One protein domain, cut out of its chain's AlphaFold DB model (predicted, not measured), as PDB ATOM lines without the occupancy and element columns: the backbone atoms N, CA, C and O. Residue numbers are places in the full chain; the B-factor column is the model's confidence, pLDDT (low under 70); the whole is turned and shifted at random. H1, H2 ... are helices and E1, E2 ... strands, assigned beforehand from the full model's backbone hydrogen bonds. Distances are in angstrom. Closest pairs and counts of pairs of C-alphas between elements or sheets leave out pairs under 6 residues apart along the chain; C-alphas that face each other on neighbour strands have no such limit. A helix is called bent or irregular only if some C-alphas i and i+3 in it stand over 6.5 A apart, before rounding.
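Overview. This is residues 3 to 80 of the 524 residues of an uncharacterized protein of Heimdallarchaeota archaeon (strain LC_2) (UniProt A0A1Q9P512). The antiparallel hairpin E1 E2 forms the middle, with H1 and H2 to one side and H3 with a tail, residues 65 to 80, to the other. The 78 printed residues have three named helices and two strands, in order H1, H2, E1, E2, H3; the class is mixed, with under half of the residues in named elements. It is compact, radius of gyration of the C-alphas 12.8 A, spans 32 by 27 by 17 A.

Arrangement. H1, residues 12 to 21, is apart from H2, residues 29 to 39. The closest C-alphas of H2 and E1, residues 44 to 48, are Leu 39 and Ile 46, 6.7 A. E1 and E2, residues 54 to 58, are antiparallel, a hairpin; N 45 and O 57, 2.8 A, are within hydrogen-bond range. The closest C-alphas of E1 and H3, residues 59 to 64, are Tyr 44 and Leu 59, 5.3 A. Every O i to N i+4 pair is within range in H1 and H2; in H3 0 of 2, beside 2 of 3 O i to N i+3.

Along the chain. H1, 14.1 A, begins at C-alpha 12 (17.935, 48.496, -55.338). H2 measures 15.6 A, E1 and E2 13.4 A each. H3, 10.1 A, is irregular, C-alphas 60 and 63 being 7.5 A apart; it ends at C-alpha 64 (7.121, 38.848, -32.662).

Size, cuts and confidence. The farthest C-alphas, Lys 29 and Gln 69, are 35.8 A apart. The printed part has no cut and no long link; 21 residues have pLDDT under 70, among them 19 to 30.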
ATOM      1  N   LYS A   3      14.596  37.702 -46.316       88.19
ATOM      2  CA  LYS A   3      15.844  37.845 -45.560       88.19
ATOM      3  C   LYS A   3      16.991  38.166 -46.516       88.19
ATOM      4  O   LYS A   3      17.143  37.506 -47.538       88.19
ATOM      5  N   ILE A   4      17.784  39.160 -46.146       89.94
ATOM      6  CA  ILE A   4      18.956  39.642 -46.869       89.94
ATOM      7  C   ILE A   4      20.197  39.177 -46.108       89.94
ATOM      8  O   ILE A   4      20.416  39.580 -44.965       89.94
ATOM      9  N   ASN A   5      21.010  38.346 -46.747       84.56
ATOM     10  CA  ASN A   5      22.280  37.848 -46.221       84.56
ATOM     11  C   ASN A   5      23.462  38.672 -46.743       84.56
ATOM     12  O   ASN A   5      24.480  38.808 -46.066       84.56
ATOM     13  N   GLU A   6      23.330  39.267 -47.929       88.69
ATOM     14  CA  GLU A   6      24.355  40.128 -48.514       88.69
ATOM     15  C   GLU A   6      23.760  41.333 -49.255       88.69
ATOM     16  O   GLU A   6      22.633  41.319 -49.736       88.69
ATOM     17  N   VAL A   7      24.535  42.417 -49.375       83.25
ATOM     18  CA  VAL A   7      24.061  43.679 -49.983       83.25
ATOM     19  C   VAL A   7      23.610  43.512 -51.440       83.25
ATOM     20  O   VAL A   7      22.790  44.296 -51.915       83.25
ATOM     21  N   SER A   8      24.154  42.531 -52.162       84.12
ATOM     22  CA  SER A   8      23.765  42.188 -53.537       84.12
ATOM     23  C   SER A   8      22.328  41.688 -53.646       84.12
ATOM     24  O   SER A   8      21.724  41.878 -54.697       84.12
ATOM     25  N   GLU A   9      21.780  41.093 -52.585       86.50
ATOM     26  CA  GLU A   9      20.416  40.549 -52.556       86.50
ATOM     27  C   GLU A   9      19.347  41.638 -52.393       86.50
ATOM     28  O   GLU A   9      18.156  41.373 -52.537       86.50
ATOM     29  N   ILE A  10      19.756  42.880 -52.116       86.88
ATOM     30  CA  ILE A  10      18.837  44.009 -51.977       86.88
ATOM     31  C   ILE A  10      18.382  44.466 -53.359       86.88
ATOM     32  O   ILE A  10      19.183  44.912 -54.186       86.88
ATOM     33  N   ASP A  11      17.071  44.455 -53.568       87.38
ATOM     34  CA  ASP A  11      16.406  45.037 -54.725       87.38
ATOM     35  C   ASP A  11      16.532  46.567 -54.669       87.38
ATOM     36  O   ASP A  11      15.737  47.278 -54.042       87.38
ATOM     37  N   LYS A  12      17.599  47.069 -55.294       85.25
ATOM     38  CA  LYS A  12      17.935  48.496 -55.338       85.25
ATOM     39  C   LYS A  12      16.889  49.316 -56.076       85.25
ATOM     40  O   LYS A  12      16.647  50.445 -55.675       85.25
ATOM     41  N   ILE A  13      16.252  48.741 -57.095       83.75
ATOM     42  CA  ILE A  13      15.256  49.441 -57.910       83.75
ATOM     43  C   ILE A  13      14.046  49.785 -57.042       83.75
ATOM     44  O   ILE A  13      13.620  50.938 -57.007       83.75
ATOM     45  N   LYS A  14      13.533  48.817 -56.271       85.62
ATOM     46  CA  LYS A  14      12.418  49.070 -55.342       85.62
ATOM     47  C   LYS A  14      12.786  50.045 -54.229       85.62
ATOM     48  O   LYS A  14      11.960  50.853 -53.820       85.62
ATOM     49  N   LEU A  15      14.014  49.957 -53.721       81.88
ATOM     50  CA  LEU A  15      14.489  50.851 -52.670       81.88
ATOM     51  C   LEU A  15      14.616  52.297 -53.182       81.88
ATOM     52  O   LEU A  15      14.193  53.225 -52.501       81.88
ATOM     53  N   GLU A  16      15.159  52.491 -54.383       77.44
ATOM     54  CA  GLU A  16      15.287  53.801 -55.033       77.44
ATOM     55  C   GLU A  16      13.920  54.414 -55.370       77.44
ATOM     56  O   GLU A  16      13.702  55.584 -55.053       77.44
ATOM     57  N   ASP A  17      12.977  53.624 -55.900       77.88
ATOM     58  CA  ASP A  17      11.587  54.049 -56.136       77.88
ATOM     59  C   ASP A  17      10.895  54.489 -54.830       77.88
ATOM     60  O   ASP A  17      10.220  55.520 -54.784       77.88
ATOM     61  N   LEU A  18      11.122  53.763 -53.726       76.31
ATOM     62  CA  LEU A  18      10.600  54.134 -52.409       76.31
ATOM     63  C   LEU A  18      11.174  55.471 -51.910       76.31
ATOM     64  O   LEU A  18      10.421  56.309 -51.409       76.31
ATOM     65  N   PHE A  19      12.487  55.687 -52.034       69.00
ATOM     66  CA  PHE A  19      13.117  56.953 -51.636       69.00
ATOM     67  C   PHE A  19      12.626  58.125 -52.491       69.00
ATOM     68  O   PHE A  19      12.314  59.182 -51.937       69.00
ATOM     69  N   GLN A  20      12.464  57.915 -53.800       67.06
ATOM     70  CA  GLN A  20      11.936  58.920 -54.720       67.06
ATOM     71  C   GLN A  20      10.501  59.327 -54.352       67.06
ATOM     72  O   GLN A  20      10.211  60.520 -54.257       67.06
ATOM     73  N   LYS A  21       9.621  58.359 -54.055       65.62
ATOM     74  CA  LYS A  21       8.249  58.620 -53.573       65.62
ATOM     75  C   LYS A  21       8.209  59.388 -52.250       65.62
ATOM     76  O   LYS A  21       7.263  60.128 -52.010       65.62
ATOM     77  N   ARG A  22       9.224  59.222 -51.395       58.09
ATOM     78  CA  ARG A  22       9.359  59.907 -50.095       58.09
ATOM     79  C   ARG A  22      10.081  61.262 -50.186       58.09
ATOM     80  O   ARG A  22      10.372  61.854 -49.155       58.09
ATOM     81  N   GLY A  23      10.382  61.763 -51.389       47.34
ATOM     82  CA  GLY A  23      11.035  63.066 -51.577       47.34
ATOM     83  C   GLY A  23      12.514  63.094 -51.166       47.34
ATOM     84  O   GLY A  23      13.073  64.160 -50.908       47.34
ATOM     85  N   HIS A  24      13.167  61.934 -51.084       52.94
ATOM     86  CA  HIS A  24      14.586  61.811 -50.756       52.94
ATOM     87  C   HIS A  24      15.386  61.307 -51.968       52.94
ATOM     88  O   HIS A  24      14.898  60.527 -52.780       52.94
ATOM     89  N   GLY A  25      16.639  61.759 -52.099       52.19
ATOM     90  CA  GLY A  25      17.535  61.324 -53.175       52.19
ATOM     91  C   GLY A  25      18.053  59.887 -53.020       52.19
ATOM     92  O   GLY A  25      17.888  59.252 -51.979       52.19
ATOM     93  N   VAL A  26      18.731  59.406 -54.072       55.41
ATOM     94  CA  VAL A  26      19.349  58.070 -54.176       55.41
ATOM     95  C   VAL A  26      20.194  57.737 -52.937       55.41
ATOM     96  O   VAL A  26      20.907  58.584 -52.394       55.41
ATOM     97  N   THR A  27      20.130  56.477 -52.500       58.97
ATOM     98  CA  THR A  27      20.862  55.939 -51.341       58.97
ATOM     99  C   THR A  27      22.332  56.392 -51.288       58.97
ATOM    100  O   THR A  27      23.135  56.150 -52.190       58.97
ATOM    101  N   SER A  28      22.720  57.063 -50.198       64.06
ATOM    102  CA  SER A  28      24.088  57.578 -50.045       64.06
ATOM    103  C   SER A  28      25.115  56.451 -49.864       64.06
ATOM    104  O   SER A  28      24.810  55.393 -49.315       64.06
ATOM    105  N   LYS A  29      26.390  56.685 -50.212       69.19
ATOM    106  CA  LYS A  29      27.476  55.722 -49.911       69.19
ATOM    107  C   LYS A  29      27.501  55.310 -48.429       69.19
ATOM    108  O   LYS A  29      27.764  54.153 -48.122       69.19
ATOM    109  N   LYS A  30      27.175  56.239 -47.523       66.06
ATOM    110  CA  LYS A  30      27.128  56.008 -46.073       66.06
ATOM    111  C   LYS A  30      26.008  55.048 -45.658       66.06
ATOM    112  O   LYS A  30      26.224  54.242 -44.759       66.06
ATOM    113  N   PHE A  31      24.856  55.098 -46.331       73.25
ATOM    114  CA  PHE A  31      23.760  54.146 -46.126       73.25
ATOM    115  C   PHE A  31      24.248  52.712 -46.366       73.25
ATOM    116  O   PHE A  31      24.160  51.867 -45.478       73.25
ATOM    117  N   TRP A  32      24.890  52.476 -47.512       78.94
ATOM    118  CA  TRP A  32      25.437  51.165 -47.860       78.94
ATOM    119  C   TRP A  32      26.554  50.708 -46.918       78.94
ATOM    120  O   TRP A  32      26.636  49.527 -46.593       78.94
ATOM    121  N   THR A  33      27.411  51.622 -46.452       74.81
ATOM    122  CA  THR A  33      28.449  51.293 -45.463       74.81
ATOM    123  C   THR A  33      27.850  50.848 -44.130       74.81
ATOM    124  O   THR A  33      28.329  49.876 -43.556       74.81
ATOM    125  N   ASN A  34      26.810  51.525 -43.642       73.12
ATOM    126  CA  ASN A  34      26.145  51.144 -42.396       73.12
ATOM    127  C   ASN A  34      25.400  49.817 -42.542       73.12
ATOM    128  O   ASN A  34      25.518  48.959 -41.676       73.12
ATOM    129  N   LEU A  35      24.718  49.610 -43.666       79.44
ATOM    130  CA  LEU A  35      24.003  48.366 -43.926       79.44
ATOM    131  C   LEU A  35      24.943  47.154 -43.965       79.44
ATOM    132  O   LEU A  35      24.630  46.115 -43.397       79.44
ATOM    133  N   LYS A  36      26.139  47.307 -44.552       83.69
ATOM    134  CA  LYS A  36      27.191  46.277 -44.499       83.69
ATOM    135  C   LYS A  36      27.637  45.954 -43.077       83.69
ATOM    136  O   LYS A  36      27.947  44.804 -42.809       83.69
ATOM    137  N   LYS A  37      27.706  46.950 -42.187       81.75
ATOM    138  CA  LYS A  37      28.066  46.714 -40.782       81.75
ATOM    139  C   LYS A  37      26.989  45.907 -40.070       81.75
ATOM    140  O   LYS A  37      27.330  44.964 -39.380       81.75
ATOM    141  N   VAL A  38      25.720  46.248 -40.297       78.25
ATOM    142  CA  VAL A  38      24.579  45.545 -39.693       78.25
ATOM    143  C   VAL A  38      24.451  44.115 -40.225       78.25
ATOM    144  O   VAL A  38      24.184  43.216 -39.448       78.25
ATOM    145  N   LEU A  39      24.709  43.866 -41.516       83.00
ATOM    146  CA  LEU A  39      24.722  42.501 -42.074       83.00
ATOM    147  C   LEU A  39      25.793  41.593 -41.454       83.00
ATOM    148  O   LEU A  39      25.660  40.376 -41.497       83.00
ATOM    149  N   LEU A  40      26.878  42.177 -40.940       80.69
ATOM    150  CA  LEU A  40      27.962  41.446 -40.283       80.69
ATOM    151  C   LEU A  40      27.744  41.307 -38.771       80.69
ATOM    152  O   LEU A  40      28.546  40.652 -38.106       80.69
ATOM    153  N   ASP A  41      26.709  41.946 -38.231       79.19
ATOM    154  CA  ASP A  41      26.411  41.939 -36.810       79.19
ATOM    155  C   ASP A  41      25.524  40.725 -36.476       79.19
ATOM    156  O   ASP A  41      24.417  40.612 -37.009       79.19
ATOM    157  N   PRO A  42      25.992  39.797 -35.622       78.75
ATOM    158  CA  PRO A  42      25.280  38.562 -35.331       78.75
ATOM    159  C   PRO A  42      24.004  38.769 -34.514       78.75
ATOM    160  O   PRO A  42      23.299  37.790 -34.304       78.75
ATOM    161  N   GLU A  43      23.704  39.976 -34.026       71.56
ATOM    162  CA  GLU A  43      22.484  40.257 -33.258       71.56
ATOM    163  C   GLU A  43      21.272  40.606 -34.143       71.56
ATOM    164  O   GLU A  43      20.135  40.626 -33.654       71.56
ATOM    165  N   TYR A  44      21.482  40.848 -35.442       81.94
ATOM    166  CA  TYR A  44      20.464  41.395 -36.339       81.94
ATOM    167  C   TYR A  44      20.237  40.538 -37.584       81.94
ATOM    168  O   TYR A  44      21.140  39.909 -38.129       81.94
ATOM    169  N   GLU A  45      19.015  40.598 -38.105       84.56
ATOM    170  CA  GLU A  45      18.679  40.186 -39.460       84.56
ATOM    171  C   GLU A  45      18.151  41.368 -40.265       84.56
ATOM    172  O   GLU A  45      17.368  42.184 -39.775       84.56
ATOM    173  N   ILE A  46      18.535  41.433 -41.538       86.56
ATOM    174  CA  ILE A  46      18.006  42.430 -42.465       86.56
ATOM    175  C   ILE A  46      16.983  41.765 -43.370       86.56
ATOM    176  O   ILE A  46      17.207  40.678 -43.892       86.56
ATOM    177  N   HIS A  47      15.855  42.434 -43.568       87.44
ATOM    178  CA  HIS A  47      14.740  41.953 -44.369       87.44
ATOM    179  C   HIS A  47      14.300  43.043 -45.343       87.44
ATOM    180  O   HIS A  47      14.186  44.204 -44.953       87.44
ATOM    181  N   GLN A  48      14.026  42.695 -46.602       88.31
ATOM    182  CA  GLN A  48      13.448  43.625 -47.576       88.31
ATOM    183  C   GLN A  48      12.011  43.239 -47.919       88.31
ATOM    184  O   GLN A  48      11.691  42.080 -48.194       88.31
ATOM    185  N   CYS A  49      11.116  44.219 -47.909       83.81
ATOM    186  CA  CYS A  49       9.725  44.027 -48.286       83.81
ATOM    187  C   CYS A  49       9.489  44.223 -49.783       83.81
ATOM    188  O   CYS A  49      10.242  44.912 -50.469       83.81
ATOM    189  N   ASN A  50       8.373  43.685 -50.280       80.19
ATOM    190  CA  ASN A  50       7.936  43.881 -51.662       80.19
ATOM    191  C   ASN A  50       7.682  45.357 -51.997       80.19
ATOM    192  O   ASN A  50       7.824  45.743 -53.152       80.19
ATOM    193  N   CYS A  51       7.359  46.189 -51.002       75.94
ATOM    194  CA  CYS A  51       7.230  47.638 -51.166       75.94
ATOM    195  C   CYS A  51       8.575  48.394 -51.199       75.94
ATOM    196  O   CYS A  51       8.577  49.619 -51.264       75.94
ATOM    197  N   GLY A  52       9.708  47.691 -51.117       79.50
ATOM    198  CA  GLY A  52      11.053  48.271 -51.129       79.50
ATOM    199  C   GLY A  52      11.620  48.614 -49.751       79.50
ATOM    200  O   GLY A  52      12.819  48.860 -49.647       79.50
ATOM    201  N   GLU A  53      10.807  48.591 -48.690       82.56
ATOM    202  CA  GLU A  53      11.247  48.937 -47.333       82.56
ATOM    203  C   GLU A  53      12.244  47.908 -46.784       82.56
ATOM    204  O   GLU A  53      11.991  46.702 -46.828       82.56
ATOM    205  N   LEU A  54      13.368  48.395 -46.252       82.81
ATOM    206  CA  LEU A  54      14.361  47.591 -45.544       82.81
ATOM    207  C   LEU A  54      14.111  47.684 -44.041       82.81
ATOM    208  O   LEU A  54      14.026  48.780 -43.490       82.81
ATOM    209  N   SER A  55      14.016  46.533 -43.389       82.12
ATOM    210  CA  SER A  55      13.855  46.407 -41.942       82.12
ATOM    211  C   SER A  55      15.083  45.728 -41.356       82.12
ATOM    212  O   SER A  55      15.553  44.725 -41.888       82.12
ATOM    213  N   ILE A  56      15.600  46.287 -40.267       82.12
ATOM    214  CA  ILE A  56      16.651  45.682 -39.451       82.12
ATOM    215  C   ILE A  56      15.957  45.174 -38.194       82.12
ATOM    216  O   ILE A  56      15.337  45.957 -37.479       82.12
ATOM    217  N   ILE A  57      16.016  43.870 -37.963       75.62
ATOM    218  CA  ILE A  57      15.270  43.194 -36.906       75.62
ATOM    219  C   ILE A  57      16.269  42.506 -35.985       75.62
ATOM    220  O   ILE A  57      17.101  41.738 -36.452       75.62
ATOM    221  N   TYR A  58      16.179  42.747 -34.679       75.31
ATOM    222  CA  TYR A  58      16.923  41.952 -33.705       75.31
ATOM    223  C   TYR A  58      16.475  40.490 -33.769       75.31
ATOM    224  O   TYR A  58      15.273  40.213 -33.744       75.31
ATOM    225  N   LEU A  59      17.420  39.549 -33.782       74.19
ATOM    226  CA  LEU A  59      17.115  38.111 -33.786       74.19
ATOM    227  C   LEU A  59      16.184  37.705 -32.637       74.19
ATOM    228  O   LEU A  59      15.288  36.888 -32.829       74.19
ATOM    229  N   SER A  60      16.344  38.318 -31.464       65.62
ATOM    230  CA  SER A  60      15.490  38.083 -30.292       65.62
ATOM    231  C   SER A  60      14.027  38.499 -30.502       65.62
ATOM    232  O   SER A  60      13.132  37.920 -29.889       65.62
ATOM    233  N   ALA A  61      13.764  39.459 -31.392       62.56
ATOM    234  CA  ALA A  61      12.434  39.999 -31.663       62.56
ATOM    235  C   ALA A  61      11.782  39.406 -32.925       62.56
ATOM    236  O   ALA A  61      10.606  39.654 -33.181       62.56
ATOM    237  N   ILE A  62      12.497  38.600 -33.719       74.62
ATOM    238  CA  ILE A  62      12.048  38.174 -35.056       74.62
ATOM    239  C   ILE A  62      10.727  37.393 -35.064       74.62
ATOM    240  O   ILE A  62       9.945  37.475 -36.011       74.62
ATOM    241  N   ASN A  63      10.452  36.652 -33.992       69.62
ATOM    242  CA  ASN A  63       9.236  35.851 -33.857       69.62
ATOM    243  C   ASN A  63       8.005  36.680 -33.465       69.62
ATOM    244  O   ASN A  63       6.896  36.160 -33.520       69.62
ATOM    245  N   GLN A  64       8.192  37.945 -33.088       65.81
ATOM    246  CA  GLN A  64       7.121  38.848 -32.662       65.81
ATOM    247  C   GLN A  64       6.528  39.644 -33.832       65.81
ATOM    248  O   GLN A  64       5.470  40.251 -33.694       65.81
ATOM    249  N   TYR A  65       7.194  39.645 -34.991       67.62
ATOM    250  CA  TYR A  65       6.721  40.390 -36.149       67.62
ATOM    251  C   TYR A  65       5.569  39.657 -36.853       67.62
ATOM    252  O   TYR A  65       5.667  38.445 -37.079       67.62
ATOM    253  N   PRO A  66       4.512  40.378 -37.273       70.50
ATOM    254  CA  PRO A  66       3.402  39.801 -38.022       70.50
ATOM    255  C   PRO A  66       3.867  39.105 -39.299       70.50
ATOM    256  O   PRO A  66       4.742  39.602 -40.017       70.50
ATOM    257  N   ARG A  67       3.266  37.949 -39.584       77.44
ATOM    258  CA  ARG A  67       3.577  37.124 -40.751       77.44
ATOM    259  C   ARG A  67       2.380  37.047 -41.686       77.44
ATOM    260  O   ARG A  67       1.238  37.050 -41.232       77.44
ATOM    261  N   ASP A  68       2.645  36.999 -42.985       73.44
ATOM    262  CA  ASP A  68       1.612  36.755 -43.987       73.44
ATOM    263  C   ASP A  68       1.186  35.277 -44.021       73.44
ATOM    264  O   ASP A  68       1.688  34.436 -43.274       73.44
ATOM    265  N   GLN A  69       0.225  34.962 -44.893       73.69
ATOM    266  CA  GLN A  69      -0.293  33.601 -45.078       73.69
ATOM    267  C   GLN A  69       0.785  32.609 -45.548       73.69
ATOM    268  O   GLN A  69       0.666  31.415 -45.287       73.69
ATOM    269  N   ASP A  70       1.855  33.114 -46.166       75.00
ATOM    270  CA  ASP A  70       3.019  32.348 -46.612       75.00
ATOM    271  C   ASP A  70       4.132  32.308 -45.542       75.00
ATOM    272  O   ASP A  70       5.267  31.912 -45.815       75.00
ATOM    273  N   ASN A  71       3.812  32.702 -44.301       74.06
ATOM    274  CA  ASN A  71       4.693  32.737 -43.132       74.06
ATOM    275  C   ASN A  71       5.892  33.704 -43.252       74.06
ATOM    276  O   ASN A  71       6.849  33.630 -42.467       74.06
ATOM    277  N   ASN A  72       5.850  34.650 -44.192       77.50
ATOM    278  CA  ASN A  72       6.883  35.667 -44.345       77.50
ATOM    279  C   ASN A  72       6.604  36.860 -43.434       77.50
ATOM    280  O   ASN A  72       5.477  37.332 -43.324       77.50
ATOM    281  N   ILE A  73       7.659  37.415 -42.840       78.31
ATOM    282  CA  ILE A  73       7.567  38.611 -41.996       78.31
ATOM    283  C   ILE A  73       7.044  39.786 -42.833       78.31
ATOM    284  O   ILE A  73       7.577  40.039 -43.910       78.31
ATOM    285  N   GLN A  74       6.034  40.524 -42.387       73.88
ATOM    286  CA  GLN A  74       5.534  41.714 -43.088       73.88
ATOM    287  C   GLN A  74       6.228  42.981 -42.576       73.88
ATOM    288  O   GLN A  74       6.607  43.028 -41.414       73.88
ATOM    289  N   CYS A  75       6.414  44.015 -43.408       73.56
ATOM    290  CA  CYS A  75       6.946  45.307 -42.935       73.56
ATOM    291  C   CYS A  75       5.845  46.161 -42.290       73.56
ATOM    292  O   CYS A  75       4.665  45.912 -42.530       73.56
ATOM    293  N   LYS A  76       6.226  47.217 -41.558       67.94
ATOM    294  CA  LYS A  76       5.287  48.124 -40.870       67.94
ATOM    295  C   LYS A  76       4.171  48.679 -41.766       67.94
ATOM    296  O   LYS A  76       3.039  48.820 -41.320       67.94
ATOM    297  N   VAL A  77       4.490  48.962 -43.035       68.00
ATOM    298  CA  VAL A  77       3.545  49.524 -44.013       68.00
ATOM    299  C   VAL A  77       2.638  48.436 -44.586       68.00
ATOM    300  O   VAL A  77       1.424  48.591 -44.596       68.00
ATOM    301  N   CYS A  78       3.204  47.318 -45.047       71.94
ATOM    302  CA  CYS A  78       2.429  46.244 -45.677       71.94
ATOM    303  C   CYS A  78       1.630  45.398 -44.679       71.94
ATOM    304  O   CYS A  78       0.628  44.811 -45.071       71.94
ATOM    305  N   GLY A  79       2.075  45.317 -43.424       67.06
ATOM    306  CA  GLY A  79       1.388  44.588 -42.359       67.06
ATOM    307  C   GLY A  79       0.438  45.446 -41.524       67.06
ATOM    308  O   GLY A  79      -0.207  44.915 -40.630       67.06
ATOM    309  N   GLY A  80       0.362  46.761 -41.771       60.50
ATOM    310  CA  GLY A  80      -0.593  47.655 -41.103       60.50
ATOM    311  C   GLY A  80      -0.422  47.802 -39.585       60.50
ATOM    312  O   GLY A  80      -1.292  48.370 -38.936       60.50
TER     313      GLY A  80